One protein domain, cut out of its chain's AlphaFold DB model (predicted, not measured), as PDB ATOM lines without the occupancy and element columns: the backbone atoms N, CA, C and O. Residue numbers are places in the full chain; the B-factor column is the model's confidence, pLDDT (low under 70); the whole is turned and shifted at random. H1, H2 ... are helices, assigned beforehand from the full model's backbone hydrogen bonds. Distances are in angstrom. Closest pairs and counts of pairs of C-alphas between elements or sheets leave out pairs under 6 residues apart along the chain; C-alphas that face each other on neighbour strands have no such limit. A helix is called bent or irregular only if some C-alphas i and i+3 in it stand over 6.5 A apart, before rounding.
ATOM      1  N   ILE A 125     520.007 730.630 450.121       93.56
ATOM      2  CA  ILE A 125     518.837 731.469 449.903       93.56
ATOM      3  C   ILE A 125     519.023 732.886 450.465       93.56
ATOM      4  O   ILE A 125     518.593 733.849 449.830       93.56
ATOM      5  N   MET A 126     519.777 733.034 451.562       95.00
ATOM      6  CA  MET A 126     520.082 734.335 452.175       95.00
ATOM      7  C   MET A 126     521.014 735.194 451.308       95.00
ATOM      8  O   MET A 126     521.233 736.372 451.590       95.00
ATOM      9  N   PHE A 127     521.580 734.609 450.250       95.25
ATOM     10  CA  PHE A 127     522.553 735.238 449.370       95.25
ATOM     11  C   PHE A 127     522.065 735.387 447.932       95.25
ATOM     12  O   PHE A 127     522.865 735.785 447.096       95.25
ATOM     13  N   GLN A 128     520.793 735.137 447.602       92.12
ATOM     14  CA  GLN A 128     520.331 735.214 446.204       92.12
ATOM     15  C   GLN A 128     520.662 736.555 445.527       92.12
ATOM     16  O   GLN A 128     521.178 736.583 444.410       92.12
ATOM     17  N   GLN A 129     520.431 737.673 446.222       92.31
ATOM     18  CA  GLN A 129     520.770 739.001 445.700       92.31
ATOM     19  C   GLN A 129     522.285 739.224 445.617       92.31
ATOM     20  O   GLN A 129     522.766 739.824 444.659       92.31
ATOM     21  N   THR A 130     523.041 738.737 446.603       94.69
ATOM     22  CA  THR A 130     524.507 738.828 446.611       94.69
ATOM     23  C   THR A 130     525.107 738.007 445.472       94.69
ATOM     24  O   THR A 130     525.946 738.524 444.747       94.69
ATOM     25  N   LYS A 131     524.624 736.779 445.250       95.00
ATOM     26  CA  LYS A 131     525.019 735.915 444.136       95.00
ATOM     27  C   LYS A 131     524.776 736.608 442.801       95.00
ATOM     28  O   LYS A 131     525.673 736.614 441.972       95.00
ATOM     29  N   LYS A 132     523.614 737.245 442.620       96.00
ATOM     30  CA  LYS A 132     523.317 738.010 441.402       96.00
ATOM     31  C   LYS A 132     524.333 739.136 441.165       96.00
ATOM     32  O   LYS A 132     524.857 739.247 440.068       96.00
ATOM     33  N   LYS A 133     524.649 739.930 442.194       97.31
ATOM     34  CA  LYS A 133     525.638 741.019 442.084       97.31
ATOM     35  C   LYS A 133     527.052 740.508 441.803       97.31
ATOM     36  O   LYS A 133     527.778 741.126 441.037       97.31
ATOM     37  N   ILE A 134     527.443 739.400 442.435       97.62
ATOM     38  CA  ILE A 134     528.735 738.751 442.182       97.62
ATOM     39  C   ILE A 134     528.786 738.261 440.737       97.62
ATOM     40  O   ILE A 134     529.746 738.574 440.050       97.62
ATOM     41  N   PHE A 135     527.744 737.568 440.274       98.00
ATOM     42  CA  PHE A 135     527.640 737.093 438.898       98.00
ATOM     43  C   PHE A 135     527.776 738.240 437.897       98.00
ATOM     44  O   PHE A 135     528.601 738.160 437.000       98.00
ATOM     45  N   GLU A 136     527.033 739.336 438.082       97.94
ATOM     46  CA  GLU A 136     527.119 740.519 437.213       97.94
ATOM     47  C   GLU A 136     528.540 741.107 437.192       97.94
ATOM     48  O   GLU A 136     529.047 741.456 436.129       97.94
ATOM     49  N   ASN A 137     529.210 741.173 438.347       98.00
ATOM     50  CA  ASN A 137     530.583 741.670 438.430       98.00
ATOM     51  C   ASN A 137     531.596 740.734 437.752       98.00
ATOM     52  O   ASN A 137     532.440 741.196 436.989       98.00
ATOM     53  N   VAL A 138     531.510 739.426 438.007       98.12
ATOM     54  CA  VAL A 138     532.386 738.424 437.385       98.12
ATOM     55  C   VAL A 138     532.148 738.384 435.879       98.12
ATOM     56  O   VAL A 138     533.100 738.382 435.113       98.12
ATOM     57  N   GLN A 139     530.894 738.428 435.431       97.75
ATOM     58  CA  GLN A 139     530.553 738.407 434.014       97.75
ATOM     59  C   GLN A 139     531.167 739.583 433.244       97.75
ATOM     60  O   GLN A 139     531.543 739.405 432.085       97.75
ATOM     61  N   VAL A 140     531.255 740.766 433.857       97.69
ATOM     62  CA  VAL A 140     531.832 741.968 433.231       97.69
ATOM     63  C   VAL A 140     533.358 741.992 433.327       97.69
ATOM     64  O   VAL A 140     534.004 742.432 432.381       97.69
ATOM     65  N   ASN A 141     533.931 741.503 434.428       97.94
ATOM     66  CA  ASN A 141     535.353 741.671 434.743       97.94
ATOM     67  C   ASN A 141     536.152 740.353 434.751       97.94
ATOM     68  O   ASN A 141     537.242 740.310 435.321       97.94
ATOM     69  N   LEU A 142     535.626 739.267 434.165       97.94
ATOM     70  CA  LEU A 142     536.247 737.934 434.209       97.94
ATOM     71  C   LEU A 142     537.711 737.998 433.769       97.94
ATOM     72  O   LEU A 142     538.600 737.599 434.514       97.94
ATOM     73  N   GLU A 143     537.956 738.523 432.574       95.88
ATOM     74  CA  GLU A 143     539.271 738.527 431.940       95.88
ATOM     75  C   GLU A 143     540.243 739.536 432.574       95.88
ATOM     76  O   GLU A 143     541.455 739.349 432.511       95.88
ATOM     77  N   SER A 144     539.738 740.605 433.195       96.06
ATOM     78  CA  SER A 144     540.572 741.651 433.800       96.06
ATOM     79  C   SER A 144     540.946 741.360 435.253       96.06
ATOM     80  O   SER A 144     542.069 741.664 435.656       96.06
ATOM     81  N   GLU A 145     540.035 740.782 436.039       96.19
ATOM     82  CA  GLU A 145     540.161 740.711 437.502       96.19
ATOM     83  C   GLU A 145     540.169 739.291 438.075       96.19
ATOM     84  O   GLU A 145     540.728 739.086 439.154       96.19
ATOM     85  N   PHE A 146     539.541 738.319 437.405       96.88
ATOM     86  CA  PHE A 146     539.265 737.010 438.009       96.88
ATOM     87  C   PHE A 146     540.077 735.873 437.401       96.88
ATOM     88  O   PHE A 146     540.728 735.141 438.148       96.88
ATOM     89  N   ALA A 147     540.042 735.737 436.076       96.56
ATOM     90  CA  ALA A 147     540.712 734.668 435.350       96.56
ATOM     91  C   ALA A 147     542.220 734.680 435.624       96.56
ATOM     92  O   ALA A 147     542.856 735.738 435.679       96.56
ATOM     93  N   SER A 148     542.803 733.498 435.773       97.38
ATOM     94  CA  SER A 148     544.253 733.320 435.800       97.38
ATOM     95  C   SER A 148     544.877 733.659 434.443       97.38
ATOM     96  O   SER A 148     544.211 733.674 433.410       97.38
ATOM     97  N   GLU A 149     546.188 733.899 434.422       97.50
ATOM     98  CA  GLU A 149     546.911 734.191 433.175       97.50
ATOM     99  C   GLU A 149     546.817 733.056 432.144       97.50
ATOM    100  O   GLU A 149     546.820 733.315 430.942       97.50
ATOM    101  N   GLU A 150     546.697 731.806 432.596       97.44
ATOM    102  CA  GLU A 150     546.501 730.655 431.713       97.44
ATOM    103  C   GLU A 150     545.099 730.661 431.092       97.44
ATOM    104  O   GLU A 150     544.954 730.547 429.878       97.44
ATOM    105  N   GLU A 151     544.060 730.871 431.900       97.81
ATOM    106  CA  GLU A 151     542.678 730.941 431.409       97.81
ATOM    107  C   GLU A 151     542.475 732.126 430.461       97.81
ATOM    108  O   GLU A 151     541.795 731.981 429.447       97.81
ATOM    109  N   LYS A 152     543.109 733.278 430.725       97.62
ATOM    110  CA  LYS A 152     543.094 734.426 429.802       97.62
ATOM    111  C   LYS A 152     543.675 734.056 428.440       97.62
ATOM    112  O   LYS A 152     543.037 734.319 427.426       97.62
ATOM    113  N   ARG A 153     544.840 733.399 428.411       96.25
ATOM    114  CA  ARG A 153     545.470 732.944 427.158       96.25
ATOM    115  C   ARG A 153     544.588 731.953 426.408       96.25
ATOM    116  O   ARG A 153     544.437 732.065 425.195       96.25
ATOM    117  N   GLN A 154     543.985 730.998 427.115       96.69
ATOM    118  CA  GLN A 154     543.068 730.033 426.506       96.69
ATOM    119  C   GLN A 154     541.831 730.720 425.920       96.69
ATOM    120  O   GLN A 154     541.439 730.416 424.792       96.69
ATOM    121  N   LEU A 155     541.246 731.679 426.642       97.19
ATOM    122  CA  LEU A 155     540.128 732.481 426.153       97.19
ATOM    123  C   LEU A 155     540.518 733.312 424.922       97.19
ATOM    124  O   LEU A 155     539.740 733.361 423.978       97.19
ATOM    125  N   GLU A 156     541.703 733.925 424.890       96.38
ATOM    126  CA  GLU A 156     542.195 734.673 423.722       96.38
ATOM    127  C   GLU A 156     542.353 733.773 422.489       96.38
ATOM    128  O   GLU A 156     541.832 734.104 421.424       96.38
ATOM    129  N   ILE A 157     542.979 732.601 422.644       96.69
ATOM    130  CA  ILE A 157     543.143 731.625 421.554       96.69
ATOM    131  C   ILE A 157     541.778 731.173 421.022       96.69
ATOM    132  O   ILE A 157     541.550 731.165 419.809       96.69
ATOM    133  N   LEU A 158     540.854 730.795 421.911       97.25
ATOM    134  CA  LEU A 158     539.523 730.330 421.516       97.25
ATOM    135  C   LEU A 158     538.698 731.451 420.884       97.25
ATOM    136  O   LEU A 158     537.995 731.213 419.911       97.25
ATOM    137  N   LYS A 159     538.818 732.687 421.366       96.00
ATOM    138  CA  LYS A 159     538.103 733.834 420.796       96.00
ATOM    139  C   LYS A 159     538.429 734.052 419.316       96.00
ATOM    140  O   LYS A 159     537.564 734.502 418.567       96.00
ATOM    141  N   GLU A 160     539.656 733.745 418.905       93.94
ATOM    142  CA  GLU A 160     540.110 733.882 417.516       93.94
ATOM    143  C   GLU A 160     539.848 732.635 416.661       93.94
ATOM    144  O   GLU A 160     539.682 732.754 415.446       93.94
ATOM    145  N   SER A 161     539.809 731.447 417.272       94.75
ATOM    146  CA  SER A 161     539.783 730.163 416.553       94.75
ATOM    147  C   SER A 161     538.457 729.401 416.626       94.75
ATOM    148  O   SER A 161     538.125 728.685 415.683       94.75
ATOM    149  N   ASP A 162     537.695 729.550 417.712       96.44
ATOM    150  CA  ASP A 162     536.488 728.778 418.009       96.44
ATOM    151  C   ASP A 162     535.561 729.530 418.986       96.44
ATOM    152  O   ASP A 162     535.642 729.403 420.214       96.44
ATOM    153  N   ILE A 163     534.650 730.327 418.419       96.25
ATOM    154  CA  ILE A 163     533.751 731.196 419.190       96.25
ATOM    155  C   ILE A 163     532.783 730.415 420.094       96.25
ATOM    156  O   ILE A 163     532.438 730.890 421.173       96.25
ATOM    157  N   GLU A 164     532.367 729.213 419.692       97.12
ATOM    158  CA  GLU A 164     531.431 728.397 420.472       97.12
ATOM    159  C   GLU A 164     532.115 727.872 421.736       97.12
ATOM    160  O   GLU A 164     531.590 728.005 422.848       97.12
ATOM    161  N   ASN A 165     533.328 727.329 421.591       97.06
ATOM    162  CA  ASN A 165     534.104 726.877 422.740       97.06
ATOM    163  C   ASN A 165     534.586 728.043 423.612       97.06
ATOM    164  O   ASN A 165     534.651 727.881 424.833       97.06
ATOM    165  N   PHE A 166     534.838 729.222 423.033       97.75
ATOM    166  CA  PHE A 166     535.075 730.447 423.799       97.75
ATOM    167  C   PHE A 166     533.888 730.782 424.711       97.75
ATOM    168  O   PHE A 166     534.069 730.915 425.920       97.75
ATOM    169  N   GLU A 167     532.669 730.886 424.168       97.50
ATOM    170  CA  GLU A 167     531.481 731.225 424.962       97.50
ATOM    171  C   GLU A 167     531.209 730.178 426.046       97.50
ATOM    172  O   GLU A 167     530.896 730.523 427.189       97.50
ATOM    173  N   LYS A 168     531.376 728.894 425.714       97.94
ATOM    174  CA  LYS A 168     531.196 727.792 426.660       97.94
ATOM    175  C   LYS A 168     532.197 727.856 427.813       97.94
ATOM    176  O   LYS A 168     531.775 727.801 428.967       97.94
ATOM    177  N   LEU A 169     533.493 727.989 427.519       97.44
ATOM    178  CA  LEU A 169     534.530 728.098 428.549       97.44
ATOM    179  C   LEU A 169     534.321 729.352 429.396       97.44
ATOM    180  O   LEU A 169     534.346 729.277 430.622       97.44
ATOM    181  N   ARG A 170     534.047 730.493 428.757       97.88
ATOM    182  CA  ARG A 170     533.794 731.754 429.453       97.88
ATOM    183  C   ARG A 170     532.633 731.629 430.435       97.88
ATOM    184  O   ARG A 170     532.761 732.067 431.572       97.88
ATOM    185  N   ASN A 171     531.520 731.020 430.026       97.94
ATOM    186  CA  ASN A 171     530.365 730.818 430.905       97.94
ATOM    187  C   ASN A 171     530.690 729.894 432.090       97.94
ATOM    188  O   ASN A 171     530.299 730.211 433.210       97.94
ATOM    189  N   ILE A 172     531.449 728.814 431.864       98.06
ATOM    190  CA  ILE A 172     531.932 727.930 432.940       98.06
ATOM    191  C   ILE A 172     532.770 728.729 433.944       98.06
ATOM    192  O   ILE A 172     532.481 728.701 435.137       98.06
ATOM    193  N   LEU A 173     533.739 729.513 433.466       98.12
ATOM    194  CA  LEU A 173     534.587 730.331 434.331       98.12
ATOM    195  C   LEU A 173     533.777 731.387 435.097       98.12
ATOM    196  O   LEU A 173     534.002 731.584 436.288       98.12
ATOM    197  N   VAL A 174     532.803 732.048 434.458       98.31
ATOM    198  CA  VAL A 174     531.908 732.985 435.161       98.31
ATOM    199  C   VAL A 174     531.172 732.284 436.302       98.31
ATOM    200  O   VAL A 174     531.106 732.832 437.407       98.31
ATOM    201  N   ASP A 175     530.635 731.088 436.069       97.31
ATOM    202  CA  ASP A 175     529.923 730.322 437.090       97.31
ATOM    203  C   ASP A 175     530.857 729.866 438.224       97.31
ATOM    204  O   ASP A 175     530.521 730.050 439.402       97.31
ATOM    205  N   ASP A 176     532.050 729.369 437.893       97.62
ATOM    206  CA  ASP A 176     533.059 728.913 438.854       97.62
ATOM    207  C   ASP A 176     533.548 730.064 439.741       97.62
ATOM    208  O   ASP A 176     533.477 729.989 440.973       97.62
ATOM    209  N   TYR A 177     533.952 731.189 439.147       98.19
ATOM    210  CA  TYR A 177     534.382 732.362 439.909       98.19
ATOM    211  C   TYR A 177     533.237 732.984 440.710       98.19
ATOM    212  O   TYR A 177     533.449 733.438 441.840       98.19
ATOM    213  N   THR A 178     532.003 732.952 440.197       97.50
ATOM    214  CA  THR A 178     530.823 733.358 440.973       97.50
ATOM    215  C   THR A 178     530.649 732.475 442.207       97.50
ATOM    216  O   THR A 178     530.369 732.988 443.296       97.50
ATOM    217  N   HIS A 179     530.822 731.157 442.063       95.75
ATOM    218  CA  HIS A 179     530.759 730.219 443.177       95.75
ATOM    219  C   HIS A 179     531.858 730.504 444.206       95.75
ATOM    220  O   HIS A 179     531.543 730.691 445.383       95.75
ATOM    221  N   ILE A 180     533.115 730.618 443.767       96.69
ATOM    222  CA  ILE A 180     534.273 730.903 444.626       96.69
ATOM    223  C   ILE A 180     534.036 732.184 445.433       96.69
ATOM    224  O   ILE A 180     534.082 732.163 446.664       96.69
ATOM    225  N   LYS A 181     533.677 733.291 444.770       97.25
ATOM    226  CA  LYS A 181     533.433 734.577 445.445       97.25
ATOM    227  C   LYS A 181     532.248 734.542 446.401       97.25
ATOM    228  O   LYS A 181     532.263 735.211 447.438       97.25
ATOM    229  N   LEU A 182     531.220 733.753 446.096       95.44
ATOM    230  CA  LEU A 182     530.112 733.557 447.020       95.44
ATOM    231  C   LEU A 182     530.548 732.780 448.274       95.44
ATOM    232  O   LEU A 182     530.131 733.157 449.373       95.44
ATOM    233  N   GLN A 183     531.374 731.738 448.136       94.81
ATOM    234  CA  GLN A 183     531.898 730.989 449.285       94.81
ATOM    235  C   GLN A 183     532.824 731.848 450.146       94.81
ATOM    236  O   GLN A 183     532.585 731.948 451.348       94.81
ATOM    237  N   GLU A 184     533.762 732.587 449.541       95.12
ATOM    238  CA  GLU A 184     534.611 733.557 450.253       95.12
ATOM    239  C   GLU A 184     533.758 734.538 451.079       95.12
ATOM    240  O   GLU A 184     534.033 734.824 452.250       95.12
ATOM    241  N   LYS A 185     532.658 735.040 450.496       94.25
ATOM    242  CA  LYS A 185     531.745 735.960 451.187       94.25
ATOM    243  C   LYS A 185     531.015 735.297 452.355       94.25
ATOM    244  O   LYS A 185     530.860 735.925 453.407       94.25
ATOM    245  N   LYS A 186     530.538 734.065 452.171       94.19
ATOM    246  CA  LYS A 186     529.873 733.275 453.216       94.19
ATOM    247  C   LYS A 186     530.818 732.995 454.380       94.19
ATOM    248  O   LYS A 186     530.438 733.239 455.523       94.19
ATOM    249  N   GLU A 187     532.032 732.538 454.095       92.62
ATOM    250  CA  GLU A 187     533.075 732.269 455.089       92.62
ATOM    251  C   GLU A 187     533.444 733.533 455.861       92.62
ATOM    252  O   GLU A 187     533.428 733.536 457.093       92.62
ATOM    253  N   SER A 188     533.666 734.643 455.149       93.19
ATOM    254  CA  SER A 188     533.911 735.948 455.764       93.19
ATOM    255  C   SER A 188     532.804 736.313 456.758       93.19
ATOM    256  O   SER A 188     533.097 736.650 457.903       93.19
ATOM    257  N   ILE A 189     531.529 736.182 456.373       92.69
ATOM    258  CA  ILE A 189     530.390 736.504 457.247       92.69
ATOM    259  C   ILE A 189     530.289 735.553 458.443       92.69
ATOM    260  O   ILE A 189     530.040 736.013 459.561       92.69
ATOM    261  N   ALA A 190     530.471 734.250 458.220       89.19
ATOM    262  CA  ALA A 190     530.398 733.234 459.268       89.19
ATOM    263  C   ALA A 190     531.439 733.469 460.374       89.19
ATOM    264  O   ALA A 190     531.145 733.228 461.545       89.19
ATOM    265  N   ASN A 191     532.600 734.016 460.003       87.50
ATOM    266  CA  ASN A 191     533.728 734.266 460.898       87.50
ATOM    267  C   ASN A 191     533.758 735.683 461.500       87.50
ATOM    268  O   ASN A 191     534.649 735.993 462.287       87.50
ATOM    269  N   THR A 192     532.800 736.557 461.171       87.50
ATOM    270  CA  THR A 192     532.729 737.894 461.789       87.50
ATOM    271  C   THR A 192     532.127 737.866 463.195       87.50
ATOM    272  O   THR A 192     531.231 737.078 463.493       87.50
ATOM    273  N   GLU A 193     532.530 738.808 464.053       84.25
ATOM    274  CA  GLU A 193     531.883 739.026 465.358       84.25
ATOM    275  C   GLU A 193     530.515 739.712 465.249       84.25
ATOM    276  O   GLU A 193     529.702 739.635 466.174       84.25
ATOM    277  N   SER A 194     530.217 740.327 464.105       87.69
ATOM    278  CA  SER A 194     528.940 740.993 463.870       87.69
ATOM    279  C   SER A 194     527.782 739.987 463.767       87.69
ATOM    280  O   SER A 194     527.903 738.965 463.082       87.69
ATOM    281  N   PRO A 195     526.631 740.254 464.409       87.69
ATOM    282  CA  PRO A 195     525.424 739.452 464.234       87.69
ATOM    283  C   PRO A 195     524.939 739.465 462.778       87.69
ATOM    284  O   PRO A 195     524.668 740.527 462.207       87.69
ATOM    285  N   SER A 196     524.773 738.282 462.186       93.38
ATOM    286  CA  SER A 196     524.221 738.105 460.840       93.38
ATOM    287  C   SER A 196     523.343 736.857 460.767       93.38
ATOM    288  O   SER A 196     523.542 735.907 461.527       93.38
ATOM    289  N   ASN A 197     522.383 736.849 459.835       94.38
ATOM    290  CA  ASN A 197     521.489 735.705 459.629       94.38
ATOM    291  C   ASN A 197     522.282 734.425 459.338       94.38
ATOM    292  O   ASN A 197     522.083 733.416 460.006       94.38
ATOM    293  N   TYR A 198     523.238 734.491 458.406       95.62
ATOM    294  CA  TYR A 198     524.010 733.320 457.996       95.62
ATOM    295  C   TYR A 198     524.908 732.773 459.112       95.62
ATOM    296  O   TYR A 198     524.971 731.561 459.312       95.62
ATOM    297  N   ARG A 199     525.553 733.645 459.899       94.88
ATOM    298  CA  ARG A 199     526.360 733.201 461.044       94.88
ATOM    299  C   ARG A 199     525.510 732.446 462.062       94.88
ATOM    300  O   ARG A 199     525.907 731.380 462.520       94.88
ATOM    301  N   HIS A 200     524.340 732.977 462.415       95.12
ATOM    302  CA  HIS A 200     523.450 732.322 463.375       95.12
ATOM    303  C   HIS A 200     522.822 731.050 462.811       95.12
ATOM    304  O   HIS A 200     522.726 730.063 463.535       95.12
ATOM    305  N   PHE A 201     522.480 731.034 461.523       96.31
ATOM    306  CA  PHE A 201     522.067 729.828 460.814       96.31
ATOM    307  C   PHE A 201     523.131 728.727 460.929       96.31
ATOM    308  O   PHE A 201     522.840 727.635 461.416       96.31
ATOM    309  N   LYS A 202     524.392 729.027 460.583       95.19
ATOM    310  CA  LYS A 202     525.490 728.058 460.685       95.19
ATOM    311  C   LYS A 202     525.742 727.616 462.123       95.19
ATOM    312  O   LYS A 202     525.888 726.425 462.361       95.19
ATOM    313  N   LYS A 203     525.763 728.552 463.075       93.94
ATOM    314  CA  LYS A 203     526.062 728.264 464.483       93.94
ATOM    315  C   LYS A 203     524.981 727.421 465.159       93.94
ATOM    316  O   LYS A 203     525.312 726.465 465.847       93.94
ATOM    317  N   TYR A 204     523.715 727.804 465.013       94.62
ATOM    318  CA  TYR A 204     522.632 727.254 465.831       94.62
ATOM    319  C   TYR A 204     521.759 726.235 465.100       94.62
ATOM    320  O   TYR A 204     521.175 725.378 465.756       94.62
ATOM    321  N   LEU A 205     521.663 726.311 463.768       96.56
ATOM    322  CA  LEU A 205     520.794 725.421 462.991       96.56
ATOM    323  C   LEU A 205     521.577 724.333 462.246       96.56
ATOM    324  O   LEU A 205     521.073 723.221 462.121       96.56
ATOM    325  N   LYS A 206     522.804 724.622 461.793       95.50
ATOM    326  CA  LYS A 206     523.691 723.658 461.101       95.50
ATOM    327  C   LYS A 206     524.871 723.164 461.943       95.50
ATOM    328  O   LYS A 206     525.643 722.342 461.467       95.50
ATOM    329  N   GLY A 207     525.062 723.711 463.139       90.94
ATOM    330  CA  GLY A 207     526.198 723.388 463.998       90.94
ATOM    331  C   GLY A 207     525.940 722.177 464.893       90.94
ATOM    332  O   GLY A 207     524.791 721.844 465.182       90.94
TER     333      GLY A 207
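AT A GLANCE: This is residues 125 to 207 of the 437 residues of an uncharacterized protein of Bacteriovorax sp. Seq25_V (UniProt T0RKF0). Look first for one long helix, H3, the spine of a loose rod: H2 folds back beside its first residues as a helical hairpin, kinked H1 crosses one side of it, and short H4 turns off steeply at its last residues. The printed part has 83 residues, 125 to 207, with four named helices in the order H1, H2, H3, H4 and no named strand: the class is all helix. The whole is loose, with a radius of gyration of the C-alphas of 16.4 A, and its C-alphas span 52 by 21 by 20 A.

IN THESE COORDINATES: Find C-alpha 125 at (518.837, 731.469, 449.903), where H1, residues 125 to 146, begins; it measures 24.3 A from first to last C-alpha. H1 is irregular, with C-alphas 140 and 143 8.3 A apart, and it has a kink of 73 degrees near residue 140. Read on to H2, residues 149 to 161, which measures 18.5 A. Next find C-alpha 163 at (533.751, 731.196, 419.190); from there H3 runs to residue 190, 28 residues and 40.3 A long. H4, residues 197 to 205, measures 10.8 A and ends at C-alpha 205 at (520.794, 725.421, 462.991).

HOW THE PARTS SIT: Begin with H3, the hub, which touches the three other helices. With residues 173 to 182 alone it touches H1, at a steep tilt of 52 degrees, opposite ways; their closest C-alphas, of Phe 135 and Thr 178, are 5.3 A apart. With residues 165 to 170 alone H3 touches residues 155 to 159 of H2, and the closest C-alphas, of Leu 158 and Phe 166, are 5.0 A apart. H2 and H3 form a helical hairpin, at a shallow tilt of 26 degrees, opposite ways. With residues 186 to 190 alone H3 touches H4; the C-alphas of Ala 190 and Arg 199 come closest, at 4.4 A. These two run the same way at a steep tilt of 68 degrees, only just short of about perpendicular. H1 is close to H4 but not clearly touching it, the closest C-alphas being those of Met 126 and Tyr 198, 7.1 A apart. H2 and H4 are apart. On the backbone, each O i to N i+4 pair is within hydrogen-bond range in H2, H3 and H4, and 14 of 18 are in H1.

THE WHOLE: Look for the two C-alphas farthest apart at Ser 161 and Tyr 204, 52.3 A from each other. The printed part has no cut. The links from H1 to H2 and from H2 to H3 are tight, the link from H3 to H4 is short, and none is long. The mean pLDDT of the printed part is 95.5, and no printed residue is under 70.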